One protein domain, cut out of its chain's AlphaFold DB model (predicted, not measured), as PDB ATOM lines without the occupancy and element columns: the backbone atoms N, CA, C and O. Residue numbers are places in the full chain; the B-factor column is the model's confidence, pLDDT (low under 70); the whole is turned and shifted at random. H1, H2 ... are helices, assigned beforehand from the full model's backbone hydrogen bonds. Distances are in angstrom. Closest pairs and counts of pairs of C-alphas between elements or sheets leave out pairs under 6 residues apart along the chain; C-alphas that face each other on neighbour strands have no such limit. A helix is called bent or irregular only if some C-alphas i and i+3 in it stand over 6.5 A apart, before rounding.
ATOM      1  N   ASN A  88      27.009  37.106 -41.538       94.94
ATOM      2  CA  ASN A  88      26.410  35.997 -40.793       94.94
ATOM      3  C   ASN A  88      26.877  34.616 -41.271       94.94
ATOM      4  O   ASN A  88      27.090  33.737 -40.442       94.94
ATOM      5  N   ASN A  89      27.081  34.424 -42.577       97.31
ATOM      6  CA  ASN A  89      27.540  33.144 -43.114       97.31
ATOM      7  C   ASN A  89      28.971  32.809 -42.676       97.31
ATOM      8  O   ASN A  89      29.239  31.652 -42.361       97.31
ATOM      9  N   VAL A  90      29.863  33.806 -42.595       96.81
ATOM     10  CA  VAL A  90      31.243  33.621 -42.108       96.81
ATOM     11  C   VAL A  90      31.232  33.194 -40.640       96.81
ATOM     12  O   VAL A  90      31.877  32.215 -40.274       96.81
ATOM     13  N   GLY A  91      30.456  33.883 -39.797       96.62
ATOM     14  CA  GLY A  91      30.345  33.499 -38.389       96.62
ATOM     15  C   GLY A  91      29.683  32.135 -38.191       96.62
ATOM     16  O   GLY A  91      30.108  31.369 -37.329       96.62
ATOM     17  N   LEU A  92      28.688  31.792 -39.017       96.94
ATOM     18  CA  LEU A  92      28.015  30.495 -38.962       96.94
ATOM     19  C   LEU A  92      28.959  29.343 -39.326       96.94
ATOM     20  O   LEU A  92      29.022  28.364 -38.584       96.94
ATOM     21  N   ILE A  93      29.719  29.459 -40.424       98.06
ATOM     22  CA  ILE A  93      30.705  28.428 -40.777       98.06
ATOM     23  C   ILE A  93      31.813  28.349 -39.724       98.06
ATOM     24  O   ILE A  93      32.220  27.251 -39.358       98.06
ATOM     25  N   GLY A  94      32.230  29.482 -39.147       98.12
ATOM     26  CA  GLY A  94      33.168  29.505 -38.023       98.12
ATOM     27  C   GLY A  94      32.656  28.729 -36.808       98.12
ATOM     28  O   GLY A  94      33.394  27.928 -36.233       98.12
ATOM     29  N   ASN A  95      31.379  28.897 -36.451       98.31
ATOM     30  CA  ASN A  95      30.744  28.136 -35.374       98.31
ATOM     31  C   ASN A  95      30.705  26.632 -35.688       98.31
ATOM     32  O   ASN A  95      31.004  25.824 -34.811       98.31
ATOM     33  N   PHE A  96      30.379  26.241 -36.926       98.25
ATOM     34  CA  PHE A  96      30.389  24.831 -37.335       98.25
ATOM     35  C   PHE A  96      31.787  24.219 -37.287       98.25
ATOM     36  O   PHE A  96      31.954  23.135 -36.732       98.25
ATOM     37  N   CYS A  97      32.800  24.925 -37.787       98.62
ATOM     38  CA  CYS A  97      34.191  24.497 -37.700       98.62
ATOM     39  C   CYS A  97      34.631  24.312 -36.240       98.62
ATOM     40  O   CYS A  97      35.216  23.282 -35.918       98.62
ATOM     41  N   LEU A  98      34.296  25.243 -35.337       98.56
ATOM     42  CA  LEU A  98      34.605  25.121 -33.906       98.56
ATOM     43  C   LEU A  98      33.967  23.865 -33.295       98.56
ATOM     44  O   LEU A  98      34.631  23.109 -32.585       98.56
ATOM     45  N   VAL A  99      32.685  23.625 -33.586       98.56
ATOM     46  CA  VAL A  99      31.961  22.441 -33.104       98.56
ATOM     47  C   VAL A  99      32.611  21.152 -33.613       98.56
ATOM     48  O   VAL A  99      32.823  20.238 -32.816       98.56
ATOM     49  N   LEU A 100      32.955  21.087 -34.903       98.50
ATOM     50  CA  LEU A 100      33.622  19.932 -35.508       98.50
ATOM     51  C   LEU A 100      34.996  19.677 -34.888       98.50
ATOM     52  O   LEU A 100      35.303  18.534 -34.561       98.50
ATOM     53  N   ILE A 101      35.791  20.731 -34.671       98.62
ATOM     54  CA  ILE A 101      37.105  20.633 -34.025       98.62
ATOM     55  C   ILE A 101      36.989  19.942 -32.669       98.62
ATOM     56  O   ILE A 101      37.713  18.986 -32.404       98.62
ATOM     57  N   TYR A 102      36.057  20.391 -31.826       98.62
ATOM     58  CA  TYR A 102      35.877  19.792 -30.508       98.62
ATOM     59  C   TYR A 102      35.322  18.372 -30.568       98.62
ATOM     60  O   TYR A 102      35.757  17.520 -29.801       98.62
ATOM     61  N   GLN A 103      34.349  18.120 -31.448       98.44
ATOM     62  CA  GLN A 103      33.736  16.799 -31.565       98.44
ATOM     63  C   GLN A 103      34.788  15.743 -31.909       98.44
ATOM     64  O   GLN A 103      34.886  14.733 -31.224       98.44
ATOM     65  N   PHE A 104      35.603  16.003 -32.931       98.38
ATOM     66  CA  PHE A 104      36.653  15.075 -33.344       98.38
ATOM     67  C   PHE A 104      37.789  14.997 -32.330       98.38
ATOM     68  O   PHE A 104      38.330  13.921 -32.103       98.38
ATOM     69  N   TRP A 105      38.140  16.110 -31.687       98.25
ATOM     70  CA  TRP A 105      39.070  16.062 -30.566       98.25
ATOM     71  C   TRP A 105      38.611  15.068 -29.503       98.25
ATOM     72  O   TRP A 105      39.370  14.174 -29.156       98.25
ATOM     73  N   GLU A 106      37.386  15.210 -29.002       98.25
ATOM     74  CA  GLU A 106      36.921  14.448 -27.845       98.25
ATOM     75  C   GLU A 106      36.696  12.961 -28.147       98.25
ATOM     76  O   GLU A 106      37.004  12.124 -27.295       98.25
ATOM     77  N   GLU A 107      36.173  12.645 -29.334       97.56
ATOM     78  CA  GLU A 107      35.806  11.271 -29.702       97.56
ATOM     79  C   GLU A 107      36.929  10.506 -30.413       97.56
ATOM     80  O   GLU A 107      37.069   9.311 -30.193       97.56
ATOM     81  N   GLU A 108      37.739  11.173 -31.242       96.81
ATOM     82  CA  GLU A 108      38.674  10.481 -32.146       96.81
ATOM     83  C   GLU A 108      40.140  10.653 -31.732       96.81
ATOM     84  O   GLU A 108      40.935   9.723 -31.840       96.81
ATOM     85  N   PHE A 109      40.534  11.844 -31.266       97.06
ATOM     86  CA  PHE A 109      41.959  12.180 -31.132       97.06
ATOM     87  C   PHE A 109      42.474  12.222 -29.690       97.06
ATOM     88  O   PHE A 109      43.617  11.844 -29.441       97.06
ATOM     89  N   ARG A 110      41.667  12.673 -28.721       97.75
ATOM     90  CA  ARG A 110      42.128  12.961 -27.349       97.75
ATOM     91  C   ARG A 110      42.694  11.728 -26.653       97.75
ATOM     92  O   ARG A 110      43.664  11.850 -25.913       97.75
ATOM     93  N   GLU A 111      42.110  10.555 -26.884       97.25
ATOM     94  CA  GLU A 111      42.608   9.308 -26.296       97.25
ATOM     95  C   GLU A 111      43.957   8.886 -26.879       97.25
ATOM     96  O   GLU A 111      44.870   8.583 -26.114       97.25
ATOM     97  N   GLY A 112      44.110   8.908 -28.204       94.94
ATOM     98  CA  GLY A 112      45.389   8.576 -28.836       94.94
ATOM     99  C   GLY A 112      46.488   9.564 -28.444       94.94
ATOM    100  O   GLY A 112      47.572   9.147 -28.052       94.94
ATOM    101  N   ILE A 113      46.184  10.866 -28.407       95.38
ATOM    102  CA  ILE A 113      47.143  11.895 -27.970       95.38
ATOM    103  C   ILE A 113      47.522  11.713 -26.493       95.38
ATOM    104  O   ILE A 113      48.672  11.927 -26.123       95.38
ATOM    105  N   ALA A 114      46.586  11.297 -25.634       95.81
ATOM    106  CA  ALA A 114      46.898  11.011 -24.234       95.81
ATOM    107  C   ALA A 114      47.854   9.817 -24.099       95.81
ATOM    108  O   ALA A 114      48.813   9.898 -23.335       95.81
ATOM    109  N   LYS A 115      47.638   8.748 -24.877       94.25
ATOM    110  CA  LYS A 115      48.544   7.589 -24.928       94.25
ATOM    111  C   LYS A 115      49.932   7.984 -25.432       94.25
ATOM    112  O   LYS A 115      50.925   7.587 -24.831       94.25
ATOM    113  N   GLU A 116      50.005   8.807 -26.478       92.38
ATOM    114  CA  GLU A 116      51.270   9.353 -26.994       92.38
ATOM    115  C   GLU A 116      52.017  10.168 -25.939       92.38
ATOM    116  O   GLU A 116      53.231  10.042 -25.811       92.38
ATOM    117  N   ALA A 117      51.285  10.940 -25.134       92.75
ATOM    118  CA  ALA A 117      51.831  11.699 -24.016       92.75
ATOM    119  C   ALA A 117      52.223  10.837 -22.795       92.75
ATOM    120  O   ALA A 117      52.595  11.377 -21.756       92.75
ATOM    121  N   GLY A 118      52.109   9.505 -22.878       92.75
ATOM    122  CA  GLY A 118      52.409   8.594 -21.770       92.75
ATOM    123  C   GLY A 118      51.401   8.649 -20.616       92.75
ATOM    124  O   GLY A 118      51.733   8.255 -19.500       92.75
ATOM    125  N   LEU A 119      50.185   9.148 -20.857       94.62
ATOM    126  CA  LEU A 119      49.119   9.237 -19.858       94.62
ATOM    127  C   LEU A 119      48.263   7.966 -19.853       94.62
ATOM    128  O   LEU A 119      48.096   7.307 -20.879       94.62
ATOM    129  N   ASN A 120      47.655   7.643 -18.708       93.56
ATOM    130  CA  ASN A 120      46.900   6.389 -18.576       93.56
ATOM    131  C   ASN A 120      45.539   6.435 -19.279       93.56
ATOM    132  O   ASN A 120      44.971   5.402 -19.632       93.56
ATOM    133  N   ASN A 121      44.966   7.629 -19.420       95.19
ATOM    134  CA  ASN A 121      43.652   7.838 -20.012       95.19
ATOM    135  C   ASN A 121      43.504   9.272 -20.536       95.19
ATOM    136  O   ASN A 121      44.250  10.183 -20.168       95.19
ATOM    137  N   LYS A 122      42.478   9.492 -21.363       96.31
ATOM    138  CA  LYS A 122      42.198  10.798 -21.974       96.31
ATOM    139  C   LYS A 122      41.839  11.907 -20.981       96.31
ATOM    140  O   LYS A 122      41.960  13.087 -21.318       96.31
ATOM    141  N   GLU A 123      41.396  11.567 -19.771       96.62
ATOM    142  CA  GLU A 123      41.004  12.560 -18.768       96.62
ATOM    143  C   GLU A 123      42.189  13.212 -18.069       96.62
ATOM    144  O   GLU A 123      42.071  14.361 -17.632       96.62
ATOM    145  N   GLU A 124      43.333  12.537 -18.025       96.69
ATOM    146  CA  GLU A 124      44.599  13.105 -17.556       96.69
ATOM    147  C   GLU A 124      45.144  14.159 -18.530       96.69
ATOM    148  O   GLU A 124      45.786  15.117 -18.102       96.69
ATOM    149  N   LEU A 125      44.819  14.053 -19.824       96.75
ATOM    150  CA  LEU A 125      45.219  15.042 -20.820       96.75
ATOM    151  C   LEU A 125      44.410  16.334 -20.647       96.75
ATOM    152  O   LEU A 125      43.221  16.402 -20.986       96.75
ATOM    153  N   LYS A 126      45.073  17.371 -20.125       95.19
ATOM    154  CA  LYS A 126      44.519  18.719 -19.959       95.19
ATOM    155  C   LYS A 126      45.084  19.663 -21.014       95.19
ATOM    156  O   LYS A 126      46.282  19.920 -21.058       95.19
ATOM    157  N   VAL A 127      44.189  20.178 -21.849       95.50
ATOM    158  CA  VAL A 127      44.473  21.184 -22.876       95.50
ATOM    159  C   VAL A 127      43.465  22.313 -22.660       95.50
ATOM    160  O   VAL A 127      42.276  22.148 -22.959       95.50
ATOM    161  N   ASP A 128      43.914  23.411 -22.052       95.56
ATOM    162  CA  ASP A 128      43.073  24.512 -21.566       95.56
ATOM    163  C   ASP A 128      42.181  25.075 -22.678       95.56
ATOM    164  O   ASP A 128      40.972  25.241 -22.485       95.56
ATOM    165  N   VAL A 129      42.736  25.289 -23.877       97.38
ATOM    166  CA  VAL A 129      41.962  25.817 -25.008       97.38
ATOM    167  C   VAL A 129      40.854  24.855 -25.436       97.38
ATOM    168  O   VAL A 129      39.769  25.301 -25.801       97.38
ATOM    169  N   MET A 130      41.058  23.539 -25.333       98.06
ATOM    170  CA  MET A 130      40.008  22.566 -25.658       98.06
ATOM    171  C   MET A 130      38.893  22.571 -24.612       98.06
ATOM    172  O   MET A 130      37.721  22.424 -24.964       98.06
ATOM    173  N   GLY A 131      39.227  22.834 -23.345       97.25
ATOM    174  CA  GLY A 131      38.246  23.098 -22.294       97.25
ATOM    175  C   GLY A 131      37.392  24.338 -22.580       97.25
ATOM    176  O   GLY A 131      36.176  24.311 -22.402       97.25
ATOM    177  N   GLU A 132      37.990  25.409 -23.094       97.81
ATOM    178  CA  GLU A 132      37.246  26.610 -23.496       97.81
ATOM    179  C   GLU A 132      36.388  26.373 -24.750       97.81
ATOM    180  O   GLU A 132      35.219  26.768 -24.814       97.81
ATOM    181  N   ILE A 133      36.918  25.658 -25.745       98.25
ATOM    182  CA  ILE A 133      36.176  25.288 -26.956       98.25
ATOM    183  C   ILE A 133      34.963  24.406 -26.604       98.25
ATOM    184  O   ILE A 133      33.894  24.594 -27.190       98.25
ATOM    185  N   LYS A 134      35.063  23.521 -25.601       98.00
ATOM    186  CA  LYS A 134      33.918  22.760 -25.065       98.00
ATOM    187  C   LYS A 134      32.758  23.676 -24.673       98.00
ATOM    188  O   LYS A 134      31.607  23.428 -25.039       98.00
ATOM    189  N   ASN A 135      33.053  24.749 -23.942       97.56
ATOM    190  CA  ASN A 135      32.045  25.697 -23.466       97.56
ATOM    191  C   ASN A 135      31.415  26.481 -24.625       97.56
ATOM    192  O   ASN A 135      30.198  26.707 -24.638       97.56
ATOM    193  N   TYR A 136      32.220  26.842 -25.630       97.62
ATOM    194  CA  TYR A 136      31.716  27.420 -26.875       97.62
ATOM    195  C   TYR A 136      30.780  26.471 -27.611       97.62
ATOM    196  O   TYR A 136      29.654  26.861 -27.917       97.62
ATOM    197  N   ARG A 137      31.193  25.219 -27.845       97.88
ATOM    198  CA  ARG A 137      30.359  24.191 -28.486       97.88
ATOM    199  C   ARG A 137      29.026  24.045 -27.764       97.88
ATOM    200  O   ARG A 137      27.980  24.070 -28.408       97.88
ATOM    201  N   ASN A 138      29.047  23.935 -26.438       97.44
ATOM    202  CA  ASN A 138      27.827  23.803 -25.645       97.44
ATOM    203  C   ASN A 138      26.890  25.000 -25.840       97.44
ATOM    204  O   ASN A 138      25.684  24.823 -26.009       97.44
ATOM    205  N   SER A 139      27.439  26.213 -25.875       97.12
ATOM    206  CA  SER A 139      26.673  27.436 -26.134       97.12
ATOM    207  C   SER A 139      26.105  27.479 -27.564       97.12
ATOM    208  O   SER A 139      24.943  27.833 -27.764       97.12
ATOM    209  N   ILE A 140      26.890  27.056 -28.559       97.12
ATOM    210  CA  ILE A 140      26.482  26.985 -29.968       97.12
ATOM    211  C   ILE A 140      25.330  25.993 -30.157       97.12
ATOM    212  O   ILE A 140      24.278  26.384 -30.665       97.12
ATOM    213  N   ILE A 141      25.496  24.751 -29.694       97.06
ATOM    214  CA  ILE A 141      24.535  23.661 -29.914       97.06
ATOM    215  C   ILE A 141      23.281  23.835 -29.052       97.06
ATOM    216  O   ILE A 141      22.164  23.757 -29.558       97.06
ATOM    217  N   HIS A 142      23.439  24.080 -27.749       96.00
ATOM    218  CA  HIS A 142      22.320  23.995 -26.804       96.00
ATOM    219  C   HIS A 142      21.682  25.348 -26.474       96.00
ATOM    220  O   HIS A 142      20.593  25.391 -25.904       96.00
ATOM    221  N   HIS A 143      22.318  26.464 -26.847       95.19
ATOM    222  CA  HIS A 143      21.849  27.808 -26.488       95.19
ATOM    223  C   HIS A 143      21.713  28.744 -27.685       95.19
ATOM    224  O   HIS A 143      21.770  29.962 -27.525       95.19
ATOM    225  N   LYS A 144      21.475  28.188 -28.882       94.88
ATOM    226  CA  LYS A 144      21.248  28.952 -30.122       94.88
ATOM    227  C   LYS A 144      22.369  29.966 -30.373       94.88
ATOM    228  O   LYS A 144      22.108  31.113 -30.726       94.88
ATOM    229  N   SER A 145      23.614  29.543 -30.144       95.75
ATOM    230  CA  SER A 145      24.802  30.399 -30.240       95.75
ATOM    231  C   SER A 145      24.825  31.594 -29.287       95.75
ATOM    232  O   SER A 145      25.513  32.557 -29.579       95.75
ATOM    233  N   LYS A 146      24.138  31.565 -28.140       96.69
ATOM    234  CA  LYS A 146      24.275  32.611 -27.112       96.69
ATOM    235  C   LYS A 146      25.325  32.235 -26.071       96.69
ATOM    236  O   LYS A 146      25.252  31.154 -25.489       96.69
ATOM    237  N   ALA A 147      26.266  33.138 -25.808       95.94
ATOM    238  CA  ALA A 147      27.332  32.941 -24.833       95.94
ATOM    239  C   ALA A 147      26.790  32.827 -23.399       95.94
ATOM    240  O   ALA A 147      25.996  33.655 -22.938       95.94
ATOM    241  N   LYS A 148      27.236  31.791 -22.683       94.75
ATOM    242  CA  LYS A 148      26.871  31.528 -21.285       94.75
ATOM    243  C   LYS A 148      27.942  32.001 -20.302       94.75
ATOM    244  O   LYS A 148      29.000  32.483 -20.701       94.75
ATOM    245  N   LYS A 149      27.666  31.817 -19.006       93.31
ATOM    246  CA  LYS A 149      28.568  32.169 -17.904       93.31
ATOM    247  C   LYS A 149      29.934  31.481 -18.002       93.31
ATOM    248  O   LYS A 149      30.944  32.045 -17.606       93.31
ATOM    249  N   GLU A 150      29.972  30.278 -18.548       90.25
ATOM    250  CA  GLU A 150      31.202  29.513 -18.714       90.25
ATOM    251  C   GLU A 150      32.113  30.145 -19.776       90.25
ATOM    252  O   GLU A 150      33.322  30.194 -19.581       90.25
ATOM    253  N   VAL A 151      31.531  30.711 -20.843       88.38
ATOM    254  CA  VAL A 151      32.264  31.362 -21.944       88.38
ATOM    255  C   VAL A 151      32.924  32.671 -21.508       88.38
ATOM    256  O   VAL A 151      34.040  32.972 -21.920       88.38
ATOM    257  N   ILE A 152      32.265  33.448 -20.645       88.25
ATOM    258  CA  ILE A 152      32.810  34.725 -20.149       88.25
ATOM    259  C   ILE A 152      34.013  34.545 -19.211       88.25
ATOM    260  O   ILE A 152      34.790  35.478 -19.043       88.25
ATOM    261  N   ASN A 153      34.180  33.364 -18.611       88.69
ATOM    262  CA  ASN A 153      35.275  33.080 -17.678       88.69
ATOM    263  C   ASN A 153      36.526  32.513 -18.367       88.69
ATOM    264  O   ASN A 153      37.457  32.071 -17.693       88.69
ATOM    265  N   HIS A 154      36.539  32.486 -19.699       92.62
ATOM    266  CA  HIS A 154      37.687  32.036 -20.471       92.62
ATOM    267  C   HIS A 154      38.901  32.946 -20.254       92.62
ATOM    268  O   HIS A 154      38.784  34.166 -20.137       92.62
ATOM    269  N   LYS A 155      40.083  32.338 -20.225       90.69
ATOM    270  CA  LYS A 155      41.379  33.013 -20.143       90.69
ATOM    271  C   LYS A 155      41.947  33.285 -21.533       90.69
ATOM    272  O   LYS A 155      42.536  34.342 -21.741       90.69
ATOM    273  N   ILE A 156      41.776  32.350 -22.471       91.38
ATOM    274  CA  ILE A 156      42.399  32.403 -23.803       91.38
ATOM    275  C   ILE A 156      41.428  33.020 -24.821       91.38
ATOM    276  O   ILE A 156      41.776  33.942 -25.560       91.38
ATOM    277  N   LEU A 157      40.191  32.532 -24.846       94.62
ATOM    278  CA  LEU A 157      39.162  32.856 -25.829       94.62
ATOM    279  C   LEU A 157      38.035  33.684 -25.186       94.62
ATOM    280  O   LEU A 157      36.900  33.222 -25.073       94.62
ATOM    281  N   ASN A 158      38.334  34.908 -24.751       94.50
ATOM    282  CA  ASN A 158      37.481  35.744 -23.886       94.50
ATOM    283  C   ASN A 158      36.690  36.852 -24.620       94.50
ATOM    284  O   ASN A 158      36.578  37.980 -24.142       94.50
ATOM    285  N   TRP A 159      36.163  36.558 -25.811       95.69
ATOM    286  CA  TRP A 159      35.670  37.601 -26.726       95.69
ATOM    287  C   TRP A 159      34.220  38.035 -26.537       95.69
ATOM    288  O   TRP A 159      33.873  39.125 -26.983       95.69
ATOM    289  N   PHE A 160      33.376  37.192 -25.949       95.62
ATOM    290  CA  PHE A 160      31.933  37.421 -25.916       95.62
ATOM    291  C   PHE A 160      31.454  37.730 -24.511       95.62
ATOM    292  O   PHE A 160      31.947  37.172 -23.531       95.62
ATOM    293  N   LYS A 161      30.435  38.580 -24.427       95.06
ATOM    294  CA  LYS A 161      29.707  38.852 -23.187       95.06
ATOM    295  C   LYS A 161      28.554  37.868 -23.018       95.06
ATOM    296  O   LYS A 161      28.060  37.287 -23.980       95.06
ATOM    297  N   GLN A 162      28.078  37.702 -21.786       95.06
ATOM    298  CA  GLN A 162      26.919  36.850 -21.519       95.06
ATOM    299  C   GLN A 162      25.697  37.289 -22.342       95.06
ATOM    300  O   GLN A 162      25.337  38.463 -22.361       95.06
ATOM    301  N   GLY A 163      25.047  36.329 -23.001       95.00
ATOM    302  CA  GLY A 163      23.871  36.548 -23.843       95.00
ATOM    303  C   GLY A 163      24.176  37.026 -25.266       95.00
ATOM    304  O   GLY A 163      23.270  37.009 -26.100       95.00
ATOM    305  N   GLU A 164      25.424  37.399 -25.560       96.25
ATOM    306  CA  GLU A 164      25.859  37.788 -26.901       96.25
ATOM    307  C   GLU A 164      25.837  36.590 -27.856       96.25
ATOM    308  O   GLU A 164      26.099  35.451 -27.456       96.25
ATOM    309  N   PHE A 165      25.528  36.844 -29.129       95.88
ATOM    310  CA  PHE A 165      25.663  35.827 -30.161       95.88
ATOM    311  C   PHE A 165      27.140  35.540 -30.439       95.88
ATOM    312  O   PHE A 165      27.911  36.420 -30.811       95.88
ATOM    313  N   ILE A 166      27.514  34.275 -30.297       96.69
ATOM    314  CA  ILE A 166      28.820  33.750 -30.654       96.69
ATOM    315  C   ILE A 166      28.918  33.754 -32.174       96.69
ATOM    316  O   ILE A 166      28.185  33.039 -32.857       96.69
ATOM    317  N   MET A 167      29.842  34.562 -32.679       95.50
ATOM    318  CA  MET A 167      30.161  34.688 -34.096       95.50
ATOM    319  C   MET A 167      31.670  34.563 -34.266       95.50
ATOM    320  O   MET A 167      32.419  35.505 -33.985       95.50
ATOM    321  N   ILE A 168      32.121  33.383 -34.692       97.00
ATOM    322  CA  ILE A 168      33.538  33.120 -34.946       97.00
ATOM    323  C   ILE A 168      33.908  33.647 -36.336       97.00
ATOM    324  O   ILE A 168      33.702  32.992 -37.352       97.00
ATOM    325  N   ASP A 169      34.438  34.866 -36.368       95.12
ATOM    326  CA  ASP A 169      34.993  35.485 -37.573       95.12
ATOM    327  C   ASP A 169      36.413  34.981 -37.896       95.12
ATOM    328  O   ASP A 169      36.974  34.120 -37.209       95.12
ATOM    329  N   LYS A 170      37.022  35.549 -38.947       93.12
ATOM    330  CA  LYS A 170      38.367  35.174 -39.405       93.12
ATOM    331  C   LYS A 170      39.436  35.344 -38.328       93.12
ATOM    332  O   LYS A 170      40.286  34.471 -38.163       93.12
ATOM    333  N   GLN A 171      39.397  36.449 -37.586       93.44
ATOM    334  CA  GLN A 171      40.392  36.729 -36.553       93.44
ATOM    335  C   GLN A 171      40.250  35.756 -35.381       93.44
ATOM    336  O   GLN A 171      41.250  35.237 -34.882       93.44
ATOM    337  N   LYS A 172      39.011  35.482 -34.966       96.56
ATOM    338  CA  LYS A 172      38.702  34.538 -33.889       96.56
ATOM    339  C   LYS A 172      39.087  33.108 -34.266       96.56
ATOM    340  O   LYS A 172      39.749  32.445 -33.472       96.56
ATOM    341  N   MET A 173      38.765  32.653 -35.481       97.06
ATOM    342  CA  MET A 173      39.171  31.322 -35.950       97.06
ATOM    343  C   MET A 173      40.696  31.176 -35.980       97.06
ATOM    344  O   MET A 173      41.229  30.204 -35.453       97.06
ATOM    345  N   ASN A 174      41.417  32.169 -36.511       94.62
ATOM    346  CA  ASN A 174      42.880  32.141 -36.521       94.62
ATOM    347  C   ASN A 174      43.462  32.026 -35.100       94.62
ATOM    348  O   ASN A 174      44.359  31.222 -34.856       94.62
ATOM    349  N   LYS A 175      42.915  32.779 -34.136       95.88
ATOM    350  CA  LYS A 175      43.321  32.686 -32.726       95.88
ATOM    351  C   LYS A 175      43.026  31.312 -32.116       95.88
ATOM    352  O   LYS A 175      43.866  30.822 -31.370       95.88
ATOM    353  N   ILE A 176      41.891  30.687 -32.446       97.50
ATOM    354  CA  ILE A 176      41.565  29.315 -32.018       97.50
ATOM    355  C   ILE A 176      42.621  28.333 -32.529       97.50
ATOM    356  O   ILE A 176      43.207  27.607 -31.730       97.50
ATOM    357  N   ILE A 177      42.906  28.343 -33.834       97.00
ATOM    358  CA  ILE A 177      43.876  27.421 -34.440       97.00
ATOM    359  C   ILE A 177      45.260  27.608 -33.814       97.00
ATOM    360  O   ILE A 177      45.865  26.634 -33.374       97.00
ATOM    361  N   ILE A 178      45.736  28.851 -33.697       93.62
ATOM    362  CA  ILE A 178      47.031  29.155 -33.071       93.62
ATOM    363  C   ILE A 178      47.070  28.683 -31.614       93.62
ATOM    364  O   ILE A 178      48.073  28.113 -31.189       93.62
ATOM    365  N   ALA A 179      46.000  28.901 -30.846       95.75
ATOM    366  CA  ALA A 179      45.941  28.482 -29.453       95.75
ATOM    367  C   ALA A 179      46.033  26.953 -29.318       95.75
ATOM    368  O   ALA A 179      46.889  26.481 -28.576       95.75
ATOM    369  N   ILE A 180      45.247  26.189 -30.089       96.06
ATOM    370  CA  ILE A 180      45.305  24.713 -30.098       96.06
ATOM    371  C   ILE A 180      46.715  24.233 -30.429       96.06
ATOM    372  O   ILE A 180      47.313  23.453 -29.693       96.06
ATOM    373  N   VAL A 181      47.274  24.755 -31.514       93.06
ATOM    374  CA  VAL A 181      48.618  24.423 -31.983       93.06
ATOM    375  C   VAL A 181      49.681  24.682 -30.919       93.06
ATOM    376  O   VAL A 181      50.556  23.845 -30.694       93.06
ATOM    377  N   ASN A 182      49.620  25.842 -30.268       91.75
ATOM    378  CA  ASN A 182      50.585  26.215 -29.245       91.75
ATOM    379  C   ASN A 182      50.494  25.308 -28.020       91.75
ATOM    380  O   ASN A 182      51.516  25.072 -27.386       91.75
ATOM    381  N   GLU A 183      49.310  24.804 -27.676       93.25
ATOM    382  CA  GLU A 183      49.170  23.847 -26.578       93.25
ATOM    383  C   GLU A 183      49.668  22.456 -26.961       93.25
ATOM    384  O   GLU A 183      50.435  21.870 -26.202       93.25
ATOM    385  N   LEU A 184      49.347  21.968 -28.162       91.69
ATOM    386  CA  LEU A 184      49.853  20.677 -28.640       91.69
ATOM    387  C   LEU A 184      51.387  20.648 -28.716       91.69
ATOM    388  O   LEU A 184      52.002  19.649 -28.365       91.69
ATOM    389  N   LYS A 185      52.024  21.759 -29.104       90.62
ATOM    390  CA  LYS A 185      53.492  21.893 -29.121       90.62
ATOM    391  C   LYS A 185      54.144  21.814 -27.738       90.62
ATOM    392  O   LYS A 185      55.351  21.597 -27.650       90.62
ATOM    393  N   LYS A 186      53.388  22.048 -26.661       91.94
ATOM    394  CA  LYS A 186      53.912  21.916 -25.296       91.94
ATOM    395  C   LYS A 186      53.979  20.455 -24.866       91.94
ATOM    396  O   LYS A 186      54.843  20.154 -24.048       91.94
ATOM    397  N   LEU A 187      53.124  19.594 -25.422       92.12
ATOM    398  CA  LEU A 187      53.035  18.184 -25.057       92.12
ATOM    399  C   LEU A 187      54.314  17.424 -25.421       92.12
ATOM    400  O   LEU A 187      54.944  17.673 -26.455       92.12
TER     401      LEU A 187
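This is residues 88 to 187 of the 214 residues of an uncharacterized protein of Candidatus Falkowbacteria bacterium RBG_13_39_14 (UniProt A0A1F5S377). The long, kinked helix H1 makes the longest axis; H4 runs nearly parallel to it and packs on its first part, while H2 crosses H1 and meets H4 with its first residues, 128 to 130, and the centres of the three make a triangle. The small H3 packs on H2 at the side away from H1, and a long loop, residues 153 to 169, leads from H3 to H4. The printed part has 100 residues with four named helices in the order H1, H2, H3, H4 and no named strand: all helix. It is compact, with a radius of gyration of the C-alphas of 13.6 A, and elongated, spanning 41 by 23 by 22 A.

H1, residues 88 to 116, touches H2, residues 128 to 142, with residues 95 to 102 alone, at a steep tilt of 49 degrees, opposite ways; the closest C-alphas are those of Val 99 and Arg 137, 5.2 A apart. With residues 90 to 98 alone H1 touches H4, residues 170 to 184, at a shallow tilt of 6 degrees, the same way; the closest C-alphas, of Gly 94 and Met 173, are 6.6 A apart. H2, the hub, touches H4 at a steep tilt of 44 degrees, opposite ways, the C-alphas of Val 129 and Ile 180 being closest at 6.2 A. H2 also touches H3, residues 149 to 152, where the C-alphas of Asn 135 and Val 151 are closest at 5.9 A. H3 is apart from H1 and H4. The helix packing is mostly crossed, only just, with 1 of 3 pairs at a shallow tilt. Each O i to N i+4 pair is within hydrogen-bond range in H4, 22 of 25 in H1 and 10 of 11 in H2; H3 is too short for such a pair.

H1 begins at C-alpha 88 (26.410, 35.997, -40.793) and is 39.0 A long; it has a kink of 54 degrees near residue 109 and is irregular, with C-alphas 108 and 111 7.1 A apart. H2 and H4 are each 21.4 A long, H3 5.4 A. H4 ends at C-alpha 184 (49.853, 20.677, -28.640).

The C-alphas farthest apart, of Asn 88 and Asn 120, are 42.3 A apart. The printed part has no cut. The links H1 to H2 and H3 to H4 are long. No printed residue is under pLDDT 70.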